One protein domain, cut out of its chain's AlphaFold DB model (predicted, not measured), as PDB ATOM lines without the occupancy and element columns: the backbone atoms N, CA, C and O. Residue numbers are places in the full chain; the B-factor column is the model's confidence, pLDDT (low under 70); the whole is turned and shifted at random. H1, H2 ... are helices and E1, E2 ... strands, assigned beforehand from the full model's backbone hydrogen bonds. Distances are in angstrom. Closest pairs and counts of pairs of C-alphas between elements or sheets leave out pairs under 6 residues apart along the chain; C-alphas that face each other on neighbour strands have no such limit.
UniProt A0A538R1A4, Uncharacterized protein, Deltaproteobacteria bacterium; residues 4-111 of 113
ATOM      1  N   ALA A   4      92.476 155.260  90.775       95.25
ATOM      2  CA  ALA A   4      93.551 156.009  91.427       95.25
ATOM      3  C   ALA A   4      93.761 155.573  92.886       95.25
ATOM      4  O   ALA A   4      94.881 155.275  93.282       95.25
ATOM      5  N   HIS A   5      92.681 155.431  93.662       95.50
ATOM      6  CA  HIS A   5      92.779 154.948  95.041       95.50
ATOM      7  C   HIS A   5      93.331 153.517  95.119       95.50
ATOM      8  O   HIS A   5      94.097 153.208  96.028       95.50
ATOM      9  N   ARG A   6      92.961 152.638  94.175       96.00
ATOM     10  CA  ARG A   6      93.507 151.268  94.100       96.00
ATOM     11  C   ARG A   6      95.002 151.285  93.817       96.00
ATOM     12  O   ARG A   6      95.757 150.646  94.537       96.00
ATOM     13  N   ALA A   7      95.413 152.044  92.803       97.06
ATOM     14  CA  ALA A   7      96.819 152.195  92.449       97.06
ATOM     15  C   ALA A   7      97.638 152.739  93.628       97.06
ATOM     16  O   ALA A   7      98.704 152.209  93.917       97.06
ATOM     17  N   TYR A   8      97.100 153.724  94.353       97.31
ATOM     18  CA  TYR A   8      97.736 154.272  95.546       97.31
ATOM     19  C   TYR A   8      97.969 153.206  96.624       97.31
ATOM     20  O   TYR A   8      99.097 153.036  97.071       97.31
ATOM     21  N   VAL A   9      96.935 152.449  97.014       97.06
ATOM     22  CA  VAL A   9      97.069 151.402  98.047       97.06
ATOM     23  C   VAL A   9      98.082 150.338  97.627       97.06
ATOM     24  O   VAL A   9      98.949 149.980  98.416       97.06
ATOM     25  N   ILE A  10      98.019 149.880  96.373       98.06
ATOM     26  CA  ILE A  10      98.963 148.896  95.827       98.06
ATOM     27  C   ILE A  10     100.400 149.427  95.894       98.06
ATOM     28  O   ILE A  10     101.287 148.716  96.358       98.06
ATOM     29  N   ALA A  11     100.624 150.678  95.482       98.12
ATOM     30  CA  ALA A  11     101.942 151.302  95.519       98.12
ATOM     31  C   ALA A  11     102.473 151.451  96.953       98.12
ATOM     32  O   ALA A  11     103.628 151.122  97.208       98.12
ATOM     33  N   MET A  12     101.636 151.883  97.903       98.25
ATOM     34  CA  MET A  12     102.043 151.999  99.309       98.25
ATOM     35  C   MET A  12     102.398 150.630  99.902       98.25
ATOM     36  O   MET A  12     103.437 150.498 100.543       98.25
ATOM     37  N   CYS A  13     101.598 149.590  99.643       98.19
ATOM     38  CA  CYS A  13     101.921 148.230 100.077       98.19
ATOM     39  C   CYS A  13     103.220 147.709  99.446       98.19
ATOM     40  O   CYS A  13     103.996 147.051 100.133       98.19
ATOM     41  N   ALA A  14     103.473 148.012  98.169       98.38
ATOM     42  CA  ALA A  14     104.714 147.642  97.493       98.38
ATOM     43  C   ALA A  14     105.934 148.322  98.131       98.38
ATOM     44  O   ALA A  14     106.919 147.656  98.427       98.38
ATOM     45  N   ILE A  15     105.853 149.626  98.415       98.19
ATOM     46  CA  ILE A  15     106.922 150.362  99.108       98.19
ATOM     47  C   ILE A  15     107.202 149.737 100.477       98.19
ATOM     48  O   ILE A  15     108.353 149.441 100.789       98.19
ATOM     49  N   ILE A  16     106.154 149.498 101.273       98.19
ATOM     50  CA  ILE A  16     106.282 148.904 102.611       98.19
ATOM     51  C   ILE A  16     106.920 147.514 102.522       98.19
ATOM     52  O   ILE A  16     107.888 147.238 103.228       98.19
ATOM     53  N   GLY A  17     106.405 146.652 101.641       97.50
ATOM     54  CA  GLY A  17     106.908 145.292 101.467       97.50
ATOM     55  C   GLY A  17     108.359 145.258 100.996       97.50
ATOM     56  O   GLY A  17     109.153 144.480 101.520       97.50
ATOM     57  N   GLY A  18     108.727 146.125 100.051       97.06
ATOM     58  CA  GLY A  18     110.087 146.185  99.527       97.06
ATOM     59  C   GLY A  18     111.093 146.709 100.543       97.06
ATOM     60  O   GLY A  18     112.122 146.080 100.766       97.06
ATOM     61  N   ALA A  19     110.768 147.811 101.221       95.81
ATOM     62  CA  ALA A  19     111.617 148.371 102.267       95.81
ATOM     63  C   ALA A  19     111.801 147.407 103.449       95.81
ATOM     64  O   ALA A  19     112.914 147.259 103.957       95.81
ATOM     65  N   PHE A  20     110.732 146.714 103.859       94.75
ATOM     66  CA  PHE A  20     110.812 145.702 104.906       94.75
ATOM     67  C   PHE A  20     111.686 144.521 104.484       94.75
ATOM     68  O   PHE A  20     112.613 144.185 105.207       94.75
ATOM     69  N   ALA A  21     111.432 143.906 103.323       95.25
ATOM     70  CA  ALA A  21     112.189 142.734 102.877       95.25
ATOM     71  C   ALA A  21     113.679 143.044 102.674       95.25
ATOM     72  O   ALA A  21     114.529 142.230 103.030       95.25
ATOM     73  N   TYR A  22     113.983 144.236 102.157       92.06
ATOM     74  CA  TYR A  22     115.341 144.745 102.014       92.06
ATOM     75  C   TYR A  22     116.102 144.757 103.352       92.06
ATOM     76  O   TYR A  22     117.194 144.200 103.435       92.06
ATOM     77  N   ALA A  23     115.519 145.330 104.410       91.12
ATOM     78  CA  ALA A  23     116.169 145.399 105.721       91.12
ATOM     79  C   ALA A  23     116.112 144.061 106.486       91.12
ATOM     80  O   ALA A  23     117.080 143.648 107.126       91.12
ATOM     81  N   ALA A  24     114.983 143.354 106.398       90.56
ATOM     82  CA  ALA A  24     114.744 142.097 107.099       90.56
ATOM     83  C   ALA A  24     115.657 140.968 106.616       90.56
ATOM     84  O   ALA A  24     116.046 140.135 107.431       90.56
ATOM     85  N   CYS A  25     116.028 140.950 105.330       90.81
ATOM     86  CA  CYS A  25     116.968 139.967 104.797       90.81
ATOM     87  C   CYS A  25     118.280 139.959 105.588       90.81
ATOM     88  O   CYS A  25     118.765 138.903 105.983       90.81
ATOM     89  N   ASP A  26     118.837 141.134 105.859       87.81
ATOM     90  CA  ASP A  26     120.094 141.235 106.586       87.81
ATOM     91  C   ASP A  26     119.911 141.083 108.105       87.81
ATOM     92  O   ASP A  26     120.634 140.314 108.741       87.81
ATOM     93  N   TRP A  27     118.906 141.729 108.709       88.69
ATOM     94  CA  TRP A  27     118.631 141.555 110.146       88.69
ATOM     95  C   TRP A  27     118.334 140.102 110.517       88.69
ATOM     96  O   TRP A  27     118.787 139.616 111.552       88.69
ATOM     97  N   GLY A  28     117.594 139.405 109.657       88.12
ATOM     98  CA  GLY A  28     117.263 137.995 109.801       88.12
ATOM     99  C   GLY A  28     118.378 137.047 109.365       88.12
ATOM    100  O   GLY A  28     118.216 135.838 109.528       88.12
ATOM    101  N   ARG A  29     119.492 137.562 108.819       89.00
ATOM    102  CA  ARG A  29     120.583 136.772 108.220       89.00
ATOM    103  C   ARG A  29     120.065 135.744 107.214       89.00
ATOM    104  O   ARG A  29     120.500 134.591 107.192       89.00
ATOM    105  N   TRP A  30     119.083 136.138 106.413       92.00
ATOM    106  CA  TRP A  30     118.482 135.256 105.429       92.00
ATOM    107  C   TRP A  30     119.465 134.976 104.295       92.00
ATOM    108  O   TRP A  30     120.237 135.861 103.906       92.00
ATOM    109  N   PRO A  31     119.443 133.755 103.732       92.44
ATOM    110  CA  PRO A  31     120.229 133.453 102.553       92.44
ATOM    111  C   PRO A  31     119.857 134.399 101.409       92.44
ATOM    112  O   PRO A  31     118.688 134.532 101.037       92.44
ATOM    113  N   HIS A  32     120.859 135.049 100.839       92.44
ATOM    114  CA  HIS A  32     120.701 135.932  99.697       92.44
ATOM    115  C   HIS A  32     121.882 135.781  98.745       92.44
ATOM    116  O   HIS A  32     122.890 135.141  99.049       92.44
ATOM    117  N   LEU A  33     121.712 136.311  97.539       93.25
ATOM    118  CA  LEU A  33     122.735 136.235  96.513       93.25
ATOM    119  C   LEU A  33     123.874 137.203  96.849       93.25
ATOM    120  O   LEU A  33     123.670 138.416  96.882       93.25
ATOM    121  N   ILE A  34     125.066 136.663  97.058       92.12
ATOM    122  CA  ILE A  34     126.281 137.428  97.328       92.12
ATOM    123  C   ILE A  34     127.308 137.186  96.224       92.12
ATOM    124  O   ILE A  34     127.415 136.078  95.689       92.12
ATOM    125  N   TYR A  35     128.080 138.211  95.878       90.50
ATOM    126  CA  TYR A  35     129.210 138.078  94.961       90.50
ATOM    127  C   TYR A  35     130.519 138.000  95.745       90.50
ATOM    128  O   TYR A  35     130.812 138.875  96.558       90.50
ATOM    129  N   LEU A  36     131.304 136.948  95.502       91.69
ATOM    130  CA  LEU A  36     132.597 136.706  96.140       91.69
ATOM    131  C   LEU A  36     133.716 137.133  95.178       91.69
ATOM    132  O   LEU A  36     134.093 136.340  94.310       91.69
ATOM    133  N   PRO A  37     134.270 138.354  95.312       89.94
ATOM    134  CA  PRO A  37     135.175 138.930  94.319       89.94
ATOM    135  C   PRO A  37     136.476 138.140  94.181       89.94
ATOM    136  O   PRO A  37     136.938 137.923  93.068       89.94
ATOM    137  N   LEU A  38     137.021 137.628  95.290       91.81
ATOM    138  CA  LEU A  38     138.254 136.830  95.286       91.81
ATOM    139  C   LEU A  38     138.103 135.486  94.557       91.81
ATOM    140  O   LEU A  38     139.092 134.888  94.153       91.81
ATOM    141  N   GLN A  39     136.871 134.997  94.417       92.88
ATOM    142  CA  GLN A  39     136.552 133.712  93.789       92.88
ATOM    143  C   GLN A  39     135.851 133.896  92.436       92.88
ATOM    144  O   GLN A  39     135.583 132.908  91.759       92.88
ATOM    145  N   GLY A  40     135.508 135.134  92.064       92.31
ATOM    146  CA  GLY A  40     134.802 135.461  90.827       92.31
ATOM    147  C   GLY A  40     133.435 134.785  90.675       92.31
ATOM    148  O   GLY A  40     133.028 134.505  89.551       92.31
ATOM    149  N   ARG A  41     132.729 134.472  91.772       93.62
ATOM    150  CA  ARG A  41     131.475 133.694  91.719       93.62
ATOM    151  C   ARG A  41     130.346 134.294  92.543       93.62
ATOM    152  O   ARG A  41     130.575 134.948  93.559       93.62
ATOM    153  N   LEU A  42     129.120 133.986  92.130       92.38
ATOM    154  CA  LEU A  42     127.916 134.204  92.924       92.38
ATOM    155  C   LEU A  42     127.663 132.991  93.822       92.38
ATOM    156  O   LEU A  42     127.824 131.846  93.399       92.38
ATOM    157  N   ALA A  43     127.262 133.243  95.060       92.88
ATOM    158  CA  ALA A  43     126.880 132.216  96.015       92.88
ATOM    159  C   ALA A  43     125.617 132.645  96.763       92.88
ATOM    160  O   ALA A  43     125.358 133.835  96.924       92.88
ATOM    161  N   LEU A  44     124.837 131.671  97.226       92.88
ATOM    162  CA  LEU A  44     123.717 131.919  98.125       92.88
ATOM    163  C   LEU A  44     124.199 131.685  99.559       92.88
ATOM    164  O   LEU A  44     124.539 130.558  99.917       92.88
ATOM    165  N   ALA A  45     124.286 132.745 100.355       89.06
ATOM    166  CA  ALA A  45     124.760 132.684 101.738       89.06
ATOM    167  C   ALA A  45     124.139 133.811 102.574       89.06
ATOM    168  O   ALA A  45     123.501 134.710 102.035       89.06
ATOM    169  N   SER A  46     124.284 133.741 103.897       82.56
ATOM    170  CA  SER A  46     123.684 134.707 104.827       82.56
ATOM    171  C   SER A  46     124.539 135.948 105.081       82.56
ATOM    172  O   SER A  46     123.986 136.991 105.401       82.56
ATOM    173  N   SER A  47     125.868 135.828 105.006       78.19
ATOM    174  CA  SER A  47     126.813 136.949 105.090       78.19
ATOM    175  C   SER A  47     128.234 136.488 104.764       78.19
ATOM    176  O   SER A  47     128.570 135.308 104.920       78.19
ATOM    177  N   SER A  48     129.094 137.408 104.328       78.69
ATOM    178  CA  SER A  48     130.536 137.156 104.231       78.69
ATOM    179  C   SER A  48     131.333 138.463 104.329       78.69
ATOM    180  O   SER A  48     130.974 139.428 103.660       78.69
ATOM    181  N   PRO A  49     132.449 138.512 105.088       77.56
ATOM    182  CA  PRO A  49     133.202 139.753 105.314       77.56
ATOM    183  C   PRO A  49     133.763 140.403 104.045       77.56
ATOM    184  O   PRO A  49     134.103 141.579 104.056       77.56
ATOM    185  N   VAL A  50     133.919 139.623 102.973       82.38
ATOM    186  CA  VAL A  50     134.568 140.051 101.723       82.38
ATOM    187  C   VAL A  50     133.578 140.039 100.554       82.38
ATOM    188  O   VAL A  50     133.973 140.199  99.402       82.38
ATOM    189  N   ALA A  51     132.292 139.796 100.814       84.69
ATOM    190  CA  ALA A  51     131.302 139.689  99.759       84.69
ATOM    191  C   ALA A  51     130.621 141.019  99.447       84.69
ATOM    192  O   ALA A  51     130.416 141.867 100.308       84.69
ATOM    193  N   ILE A  52     130.212 141.159  98.188       86.56
ATOM    194  CA  ILE A  52     129.317 142.223  97.748       86.56
ATOM    195  C   ILE A  52     127.886 141.688  97.848       86.56
ATOM    196  O   ILE A  52     127.470 140.841  97.056       86.56
ATOM    197  N   GLU A  53     127.143 142.181  98.835       88.69
ATOM    198  CA  GLU A  53     125.799 141.695  99.198       88.69
ATOM    199  C   GLU A  53     124.663 142.439  98.463       88.69
ATOM    200  O   GLU A  53     123.510 142.007  98.457       88.69
ATOM    201  N   TYR A  54     124.995 143.541  97.778       84.50
ATOM    202  CA  TYR A  54     124.039 144.468  97.157       84.50
ATOM    203  C   TYR A  54     123.001 143.788  96.250       84.50
ATOM    204  O   TYR A  54     121.812 144.090  96.341       84.50
ATOM    205  N   LEU A  55     123.421 142.843  95.400       87.12
ATOM    206  CA  LEU A  55     122.519 142.159  94.464       87.12
ATOM    207  C   LEU A  55     121.426 141.369  95.192       87.12
ATOM    208  O   LEU A  55     120.256 141.441  94.813       87.12
ATOM    209  N   GLY A  56     121.792 140.638  96.245       90.50
ATOM    210  CA  GLY A  56     120.850 139.876  97.053       90.50
ATOM    211  C   GLY A  56     119.869 140.778  97.793       90.50
ATOM    212  O   GLY A  56     118.671 140.502  97.783       90.50
ATOM    213  N   LEU A  57     120.347 141.888  98.357       90.38
ATOM    214  CA  LEU A  57     119.496 142.861  99.048       90.38
ATOM    215  C   LEU A  57     118.493 143.529  98.097       90.38
ATOM    216  O   LEU A  57     117.311 143.643  98.424       90.38
ATOM    217  N   VAL A  58     118.924 143.917  96.893       91.50
ATOM    218  CA  VAL A  58     118.033 144.477  95.861       91.50
ATOM    219  C   VAL A  58     117.012 143.444  95.386       91.50
ATOM    220  O   VAL A  58     115.841 143.782  95.187       91.50
ATOM    221  N   ALA A  59     117.418 142.181  95.233       94.44
ATOM    222  CA  ALA A  59     116.510 141.100  94.862       94.44
ATOM    223  C   ALA A  59     115.431 140.883  95.934       94.44
ATOM    224  O   ALA A  59     114.247 140.817  95.601       94.44
ATOM    225  N   TRP A  60     115.809 140.861  97.216       95.31
ATOM    226  CA  TRP A  60     114.860 140.791  98.330       95.31
ATOM    227  C   TRP A  60     113.943 142.010  98.394       95.31
ATOM    228  O   TRP A  60     112.734 141.848  98.544       95.31
ATOM    229  N   GLY A  61     114.479 143.219  98.208       95.44
ATOM    230  CA  GLY A  61     113.678 144.442  98.151       95.44
ATOM    231  C   GLY A  61     112.656 144.420  97.012       95.44
ATOM    232  O   GLY A  61     111.485 144.740  97.207       95.44
ATOM    233  N   THR A  62     113.054 143.960  95.827       96.62
ATOM    234  CA  THR A  62     112.152 143.852  94.672       96.62
ATOM    235  C   THR A  62     111.104 142.758  94.886       96.62
ATOM    236  O   THR A  62     109.917 142.984  94.648       96.62
ATOM    237  N   GLY A  63     111.506 141.597  95.410       97.31
ATOM    238  CA  GLY A  63     110.594 140.508  95.767       97.31
ATOM    239  C   GLY A  63     109.567 140.929  96.821       97.31
ATOM    240  O   GLY A  63     108.370 140.687  96.656       97.31
ATOM    241  N   GLY A  64     110.013 141.641  97.858       97.56
ATOM    242  CA  GLY A  64     109.146 142.236  98.872       97.56
ATOM    243  C   GLY A  64     108.173 143.257  98.289       97.56
ATOM    244  O   GLY A  64     107.002 143.268  98.667       97.56
ATOM    245  N   ALA A  65     108.610 144.067  97.321       98.12
ATOM    246  CA  ALA A  65     107.740 145.022  96.644       98.12
ATOM    247  C   ALA A  65     106.661 144.328  95.804       98.12
ATOM    248  O   ALA A  65     105.491 144.708  95.868       98.12
ATOM    249  N   CYS A  66     107.018 143.267  95.075       98.38
ATOM    250  CA  CYS A  66     106.056 142.438  94.353       98.38
ATOM    251  C   CYS A  66     105.044 141.790  95.307       98.38
ATOM    252  O   CYS A  66     103.838 141.881  95.070       98.38
ATOM    253  N   ALA A  67     105.506 141.192  96.410       98.12
ATOM    254  CA  ALA A  67     104.632 140.600  97.421       98.12
ATOM    255  C   ALA A  67     103.687 141.648  98.035       98.12
ATOM    256  O   ALA A  67     102.477 141.432  98.106       98.12
ATOM    257  N   GLY A  68     104.213 142.821  98.393       98.12
ATOM    258  CA  GLY A  68     103.428 143.951  98.881       98.12
ATOM    259  C   GLY A  68     102.373 144.413  97.872       98.12
ATOM    260  O   GLY A  68     101.213 144.604  98.238       98.12
ATOM    261  N   ALA A  69     102.723 144.521  96.587       98.25
ATOM    262  CA  ALA A  69     101.780 144.878  95.529       98.25
ATOM    263  C   ALA A  69     100.641 143.852  95.395       98.25
ATOM    264  O   ALA A  69      99.474 144.238  95.284       98.25
ATOM    265  N   VAL A  70     100.958 142.553  95.453       98.44
ATOM    266  CA  VAL A  70      99.968 141.463  95.424       98.44
ATOM    267  C   VAL A  70      99.027 141.556  96.624       98.44
ATOM    268  O   VAL A  70      97.810 141.490  96.448       98.44
ATOM    269  N   VAL A  71      99.560 141.786  97.828       98.06
ATOM    270  CA  VAL A  71      98.755 141.983  99.044       98.06
ATOM    271  C   VAL A  71      97.847 143.206  98.908       98.06
ATOM    272  O   VAL A  71      96.650 143.113  99.178       98.06
ATOM    273  N   GLY A  72      98.367 144.338  98.425       97.00
ATOM    274  CA  GLY A  72      97.571 145.542  98.184       97.00
ATOM    275  C   GLY A  72      96.455 145.316  97.158       97.00
ATOM    276  O   GLY A  72      95.327 145.778  97.347       97.00
ATOM    277  N   ALA A  73      96.733 144.554  96.097       97.31
ATOM    278  CA  ALA A  73      95.749 144.201  95.078       97.31
ATOM    279  C   ALA A  73      94.662 143.270  95.638       97.31
ATOM    280  O   ALA A  73      93.471 143.504  95.407       97.31
ATOM    281  N   ALA A  74      95.055 142.262  96.422       97.75
ATOM    282  CA  ALA A  74      94.138 141.368  97.118       97.75
ATOM    283  C   ALA A  74      93.245 142.139  98.101       97.75
ATOM    284  O   ALA A  74      92.027 141.963  98.092       97.75
ATOM    285  N   LEU A  75      93.816 143.072  98.867       96.50
ATOM    286  CA  LEU A  75      93.088 143.919  99.809       96.50
ATOM    287  C   LEU A  75      92.053 144.803  99.096       96.50
ATOM    288  O   LEU A  75      90.897 144.876  99.514       96.50
ATOM    289  N   CYS A  76      92.428 145.413  97.968       95.81
ATOM    290  CA  CYS A  76      91.515 146.200  97.135       95.81
ATOM    291  C   CYS A  76      90.377 145.365  96.524       95.81
ATOM    292  O   CYS A  76      89.298 145.903  96.256       95.81
ATOM    293  N   ARG A  77      90.625 144.076  96.256       95.56
ATOM    294  CA  ARG A  77      89.627 143.136  95.731       95.56
ATOM    295  C   ARG A  77      88.677 142.654  96.828       95.56
ATOM    296  O   ARG A  77      87.476 142.611  96.588       95.56
ATOM    297  N   ALA A  78      89.204 142.340  98.010       96.19
ATOM    298  CA  ALA A  78      88.429 141.880  99.159       96.19
ATOM    299  C   ALA A  78      87.563 142.993  99.777       96.19
ATOM    300  O   ALA A  78      86.475 142.725 100.277       96.19
ATOM    301  N   LEU A  79      88.017 144.252  99.717       94.31
ATOM    302  CA  LEU A  79      87.337 145.405 100.314       94.31
ATOM    303  C   LEU A  79      87.044 146.492  99.262       94.31
ATOM    304  O   LEU A  79      87.647 147.565  99.295       94.31
ATOM    305  N   PRO A  80      86.091 146.273  98.336       88.06
ATOM    306  CA  PRO A  80      85.881 147.149  97.174       88.06
ATOM    307  C   PRO A  80      85.289 148.537  97.500       88.06
ATOM    308  O   PRO A  80      85.229 149.409  96.615       88.06
ATOM    309  N   ARG A  81      84.856 148.760  98.748       91.00
ATOM    310  CA  ARG A  81      84.301 150.034  99.232       91.00
ATOM    311  C   ARG A  81      85.346 151.149  99.229       91.00
ATOM    312  O   ARG A  81      86.538 150.904  99.367       91.00
ATOM    313  N   THR A  82      84.904 152.389  99.060       90.75
ATOM    314  CA  THR A  82      85.770 153.556  99.271       90.75
ATOM    315  C   THR A  82      86.147 153.650 100.741       90.75
ATOM    316  O   THR A  82      85.291 153.520 101.617       90.75
ATOM    317  N   TRP A  83      87.432 153.839 101.015       93.94
ATOM    318  CA  TRP A  83      87.918 154.018 102.377       93.94
ATOM    319  C   TRP A  83      87.906 155.495 102.755       93.94
ATOM    320  O   TRP A  83      87.824 156.370 101.893       93.94
ATOM    321  N   SER A  84      87.968 155.777 104.054       95.81
ATOM    322  CA  SER A  84      88.082 157.151 104.533       95.81
ATOM    323  C   SER A  84      89.464 157.725 104.203       95.81
ATOM    324  O   SER A  84      90.454 156.996 104.101       95.81
ATOM    325  N   ALA A  85      89.557 159.054 104.097       95.62
ATOM    326  CA  ALA A  85      90.822 159.757 103.869       95.62
ATOM    327  C   ALA A  85      91.902 159.406 104.912       95.62
ATOM    328  O   ALA A  85      93.092 159.388 104.607       95.62
ATOM    329  N   GLN A  86      91.496 159.091 106.147       97.38
ATOM    330  CA  GLN A  86      92.403 158.671 107.213       97.38
ATOM    331  C   GLN A  86      93.124 157.358 106.893       97.38
ATOM    332  O   GLN A  86      94.313 157.257 107.172       97.38
ATOM    333  N   VAL A  87      92.451 156.388 106.266       95.75
ATOM    334  CA  VAL A  87      93.085 155.113 105.895       95.75
ATOM    335  C   VAL A  87      94.160 155.339 104.835       95.75
ATOM    336  O   VAL A  87      95.268 154.830 104.975       95.75
ATOM    337  N   TYR A  88      93.881 156.155 103.813       95.88
ATOM    338  CA  TYR A  88      94.887 156.492 102.801       95.88
ATOM    339  C   TYR A  88      96.093 157.213 103.416       95.88
ATOM    340  O   TYR A  88      97.229 156.838 103.138       95.88
ATOM    341  N   ARG A  89      95.861 158.178 104.320       97.69
ATOM    342  CA  ARG A  89      96.944 158.850 105.057       97.69
ATOM    343  C   ARG A  89      97.778 157.878 105.888       97.69
ATOM    344  O   ARG A  89      98.991 158.032 105.932       97.69
ATOM    345  N   LEU A  90      97.153 156.876 106.506       97.50
ATOM    346  CA  LEU A  90      97.860 155.863 107.289       97.50
ATOM    347  C   LEU A  90      98.778 155.002 106.408       97.50
ATOM    348  O   LEU A  90      99.927 154.784 106.776       97.50
ATOM    349  N   PHE A  91      98.312 154.569 105.230       96.56
ATOM    350  CA  PHE A  91      99.165 153.873 104.257       96.56
ATOM    351  C   PHE A  91     100.353 154.733 103.819       96.56
ATOM    352  O   PHE A  91     101.479 154.242 103.790       96.56
ATOM    353  N   GLY A  92     100.113 156.013 103.526       97.19
ATOM    354  CA  GLY A  92     101.173 156.961 103.185       97.19
ATOM    355  C   GLY A  92     102.191 157.141 104.309       97.19
ATOM    356  O   GLY A  92     103.390 157.071 104.059       97.19
ATOM    357  N   ALA A  93     101.728 157.312 105.549       98.12
ATOM    358  CA  ALA A  93     102.595 157.445 106.716       98.12
ATOM    359  C   ALA A  93     103.480 156.203 106.902       98.12
ATOM    360  O   ALA A  93     104.694 156.337 107.018       98.12
ATOM    361  N   TRP A  94     102.899 155.000 106.836       97.94
ATOM    362  CA  TRP A  94     103.662 153.753 106.928       97.94
ATOM    363  C   TRP A  94     104.662 153.573 105.787       97.94
ATOM    364  O   TRP A  94     105.776 153.117 106.029       97.94
ATOM    365  N   ALA A  95     104.302 153.954 104.561       97.81
ATOM    366  CA  ALA A  95     105.226 153.913 103.433       97.81
ATOM    367  C   ALA A  95     106.410 154.872 103.633       97.81
ATOM    368  O   ALA A  95     107.549 154.482 103.391       97.81
ATOM    369  N   ILE A  96     106.167 156.088 104.134       97.81
ATOM    370  CA  ILE A  96     107.235 157.040 104.483       97.81
ATOM    371  C   ILE A  96     108.130 156.458 105.580       97.81
ATOM    372  O   ILE A  96     109.349 156.465 105.431       97.81
ATOM    373  N   THR A  97     107.554 155.905 106.650       97.62
ATOM    374  CA  THR A  97     108.321 155.243 107.715       97.62
ATOM    375  C   THR A  97     109.180 154.106 107.165       97.62
ATOM    376  O   THR A  97     110.345 153.992 107.533       97.62
ATOM    377  N   ALA A  98     108.642 153.296 106.252       95.94
ATOM    378  CA  ALA A  98     109.376 152.202 105.632       95.94
ATOM    379  C   ALA A  98     110.544 152.711 104.766       95.94
ATOM    380  O   ALA A  98     111.650 152.183 104.860       95.94
ATOM    381  N   ILE A  99     110.340 153.780 103.988       95.75
ATOM    382  CA  ILE A  99     111.413 154.432 103.221       95.75
ATOM    383  C   ILE A  99     112.503 154.960 104.156       95.75
ATOM    384  O   ILE A  99     113.681 154.721 103.907       95.75
ATOM    385  N   LEU A 100     112.129 155.649 105.238       95.81
ATOM    386  CA  LEU A 100     113.085 156.168 106.218       95.81
ATOM    387  C   LEU A 100     113.876 155.043 106.889       95.81
ATOM    388  O   LEU A 100     115.077 155.187 107.098       95.81
ATOM    389  N   LEU A 101     113.231 153.913 107.178       91.81
ATOM    390  CA  LEU A 101     113.883 152.732 107.734       91.81
ATOM    391  C   LEU A 101     114.913 152.147 106.759       91.81
ATOM    392  O   LEU A 101     116.064 151.948 107.135       91.81
ATOM    393  N   ALA A 102     114.519 151.902 105.506       91.12
ATOM    394  CA  ALA A 102     115.405 151.343 104.487       91.12
ATOM    395  C   ALA A 102     116.551 152.302 104.127       91.12
ATOM    396  O   ALA A 102     117.700 151.877 104.017       91.12
ATOM    397  N   GLY A 103     116.254 153.596 103.994       89.56
ATOM    398  CA  GLY A 103     117.244 154.640 103.739       89.56
ATOM    399  C   GLY A 103     118.214 154.803 104.904       89.56
ATOM    400  O   GLY A 103     119.420 154.787 104.696       89.56
ATOM    401  N   GLY A 104     117.710 154.870 106.140       90.06
ATOM    402  CA  GLY A 104     118.539 154.926 107.342       90.06
ATOM    403  C   GLY A 104     119.427 153.692 107.497       90.06
ATOM    404  O   GLY A 104     120.606 153.826 107.804       90.06
ATOM    405  N   TYR A 105     118.894 152.501 107.212       86.88
ATOM    406  CA  TYR A 105     119.667 151.260 107.190       86.88
ATOM    407  C   TYR A 105     120.774 151.289 106.126       86.88
ATOM    408  O   TYR A 105     121.918 150.951 106.426       86.88
ATOM    409  N   PHE A 106     120.453 151.718 104.899       85.00
ATOM    410  CA  PHE A 106     121.434 151.856 103.825       85.00
ATOM    411  C   PHE A 106     122.560 152.805 104.235       85.00
ATOM    412  O   PHE A 106     123.725 152.422 104.169       85.00
ATOM    413  N   THR A 107     122.205 153.995 104.728       85.44
ATOM    414  CA  THR A 107     123.182 154.971 105.208       85.44
ATOM    415  C   THR A 107     124.030 154.368 106.319       85.44
ATOM    416  O   THR A 107     125.241 154.419 106.228       85.44
ATOM    417  N   TRP A 108     123.428 153.728 107.326       81.88
ATOM    418  CA  TRP A 108     124.154 153.223 108.493       81.88
ATOM    419  C   TRP A 108     125.098 152.041 108.207       81.88
ATOM    420  O   TRP A 108     126.117 151.878 108.876       81.88
ATOM    421  N   ARG A 109     124.733 151.149 107.284       76.94
ATOM    422  CA  ARG A 109     125.425 149.857 107.142       76.94
ATOM    423  C   ARG A 109     126.150 149.665 105.820       76.94
ATOM    424  O   ARG A 109     127.105 148.900 105.775       76.94
ATOM    425  N   LEU A 110     125.686 150.315 104.759       72.44
ATOM    426  CA  LEU A 110     126.186 150.102 103.402       72.44
ATOM    427  C   LEU A 110     126.875 151.338 102.827       72.44
ATOM    428  O   LEU A 110     127.563 151.221 101.813       72.44
ATOM    429  N   TRP A 111     126.699 152.509 103.446       72.44
ATOM    430  CA  TRP A 111     127.434 153.692 103.034       72.44
ATOM    431  C   TRP A 111     128.911 153.549 103.417       72.44
ATOM    432  O   TRP A 111     129.211 153.184 104.555       72.44
TER     433      TRP A 111
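AT A GLANCE: This is residues 4 to 111 of the 113 residues of an uncharacterized protein of Deltaproteobacteria bacterium (UniProt A0A538R1A4). A small two-stranded hairpin, E1 and E2, sits at one end of a rod made by three long helices side by side in a row, with H1 in the middle between H2 and H3. H2 runs back along H1 from the hairpin's end, and H3 returns on the other side of H1. The printed part has 108 residues, with three named helices and two named strands in the order H1, E1, E2, H2, H3; the sheet is antiparallel and the class is mostly helix. The whole is loose, with a radius of gyration of the C-alphas of 16.4 A and spans of 55 by 25 by 20 A.

IN THESE COORDINATES: Look first at strands E1, residues 32 to 36, and E2, residues 41 to 45. Find C-alpha 4 at (93.551, 156.009, 91.427); from there H1 runs 34.5 A to residue 27. H2, residues 54 to 78, covers 35.8 A. H3, residues 85 to 110, runs 36.7 A to C-alpha 110 at (126.186, 150.102, 103.402).

HOW THE PARTS SIT: In the hairpin E1 and E2, look for N 34 and O 43, 2.8 A apart and within hydrogen-bond range. Next, the closest C-alphas of E1 and H2, those of Leu 33 and Gly 56, are 4.1 A apart. H2 touches H1 at Ala 65 and Gly 18, their closest C-alphas, 3.9 A apart; they run opposite ways at a steep tilt of 37 degrees, only just past shallow. H1 touches H3 at Ile 16 and Ala 95, their closest C-alphas, 5.2 A apart; they run the same way at a shallow tilt of 29 degrees. H2 and H3 are apart. In H2 and H3 every O i to N i+4 pair is within hydrogen-bond range, in H1 19 of 20.

THE WHOLE: The C-alphas farthest apart, those of Leu 38 and Arg 81, are 55.7 A apart. The printed part has no cut and no long link. No printed residue is under 70 in pLDDT.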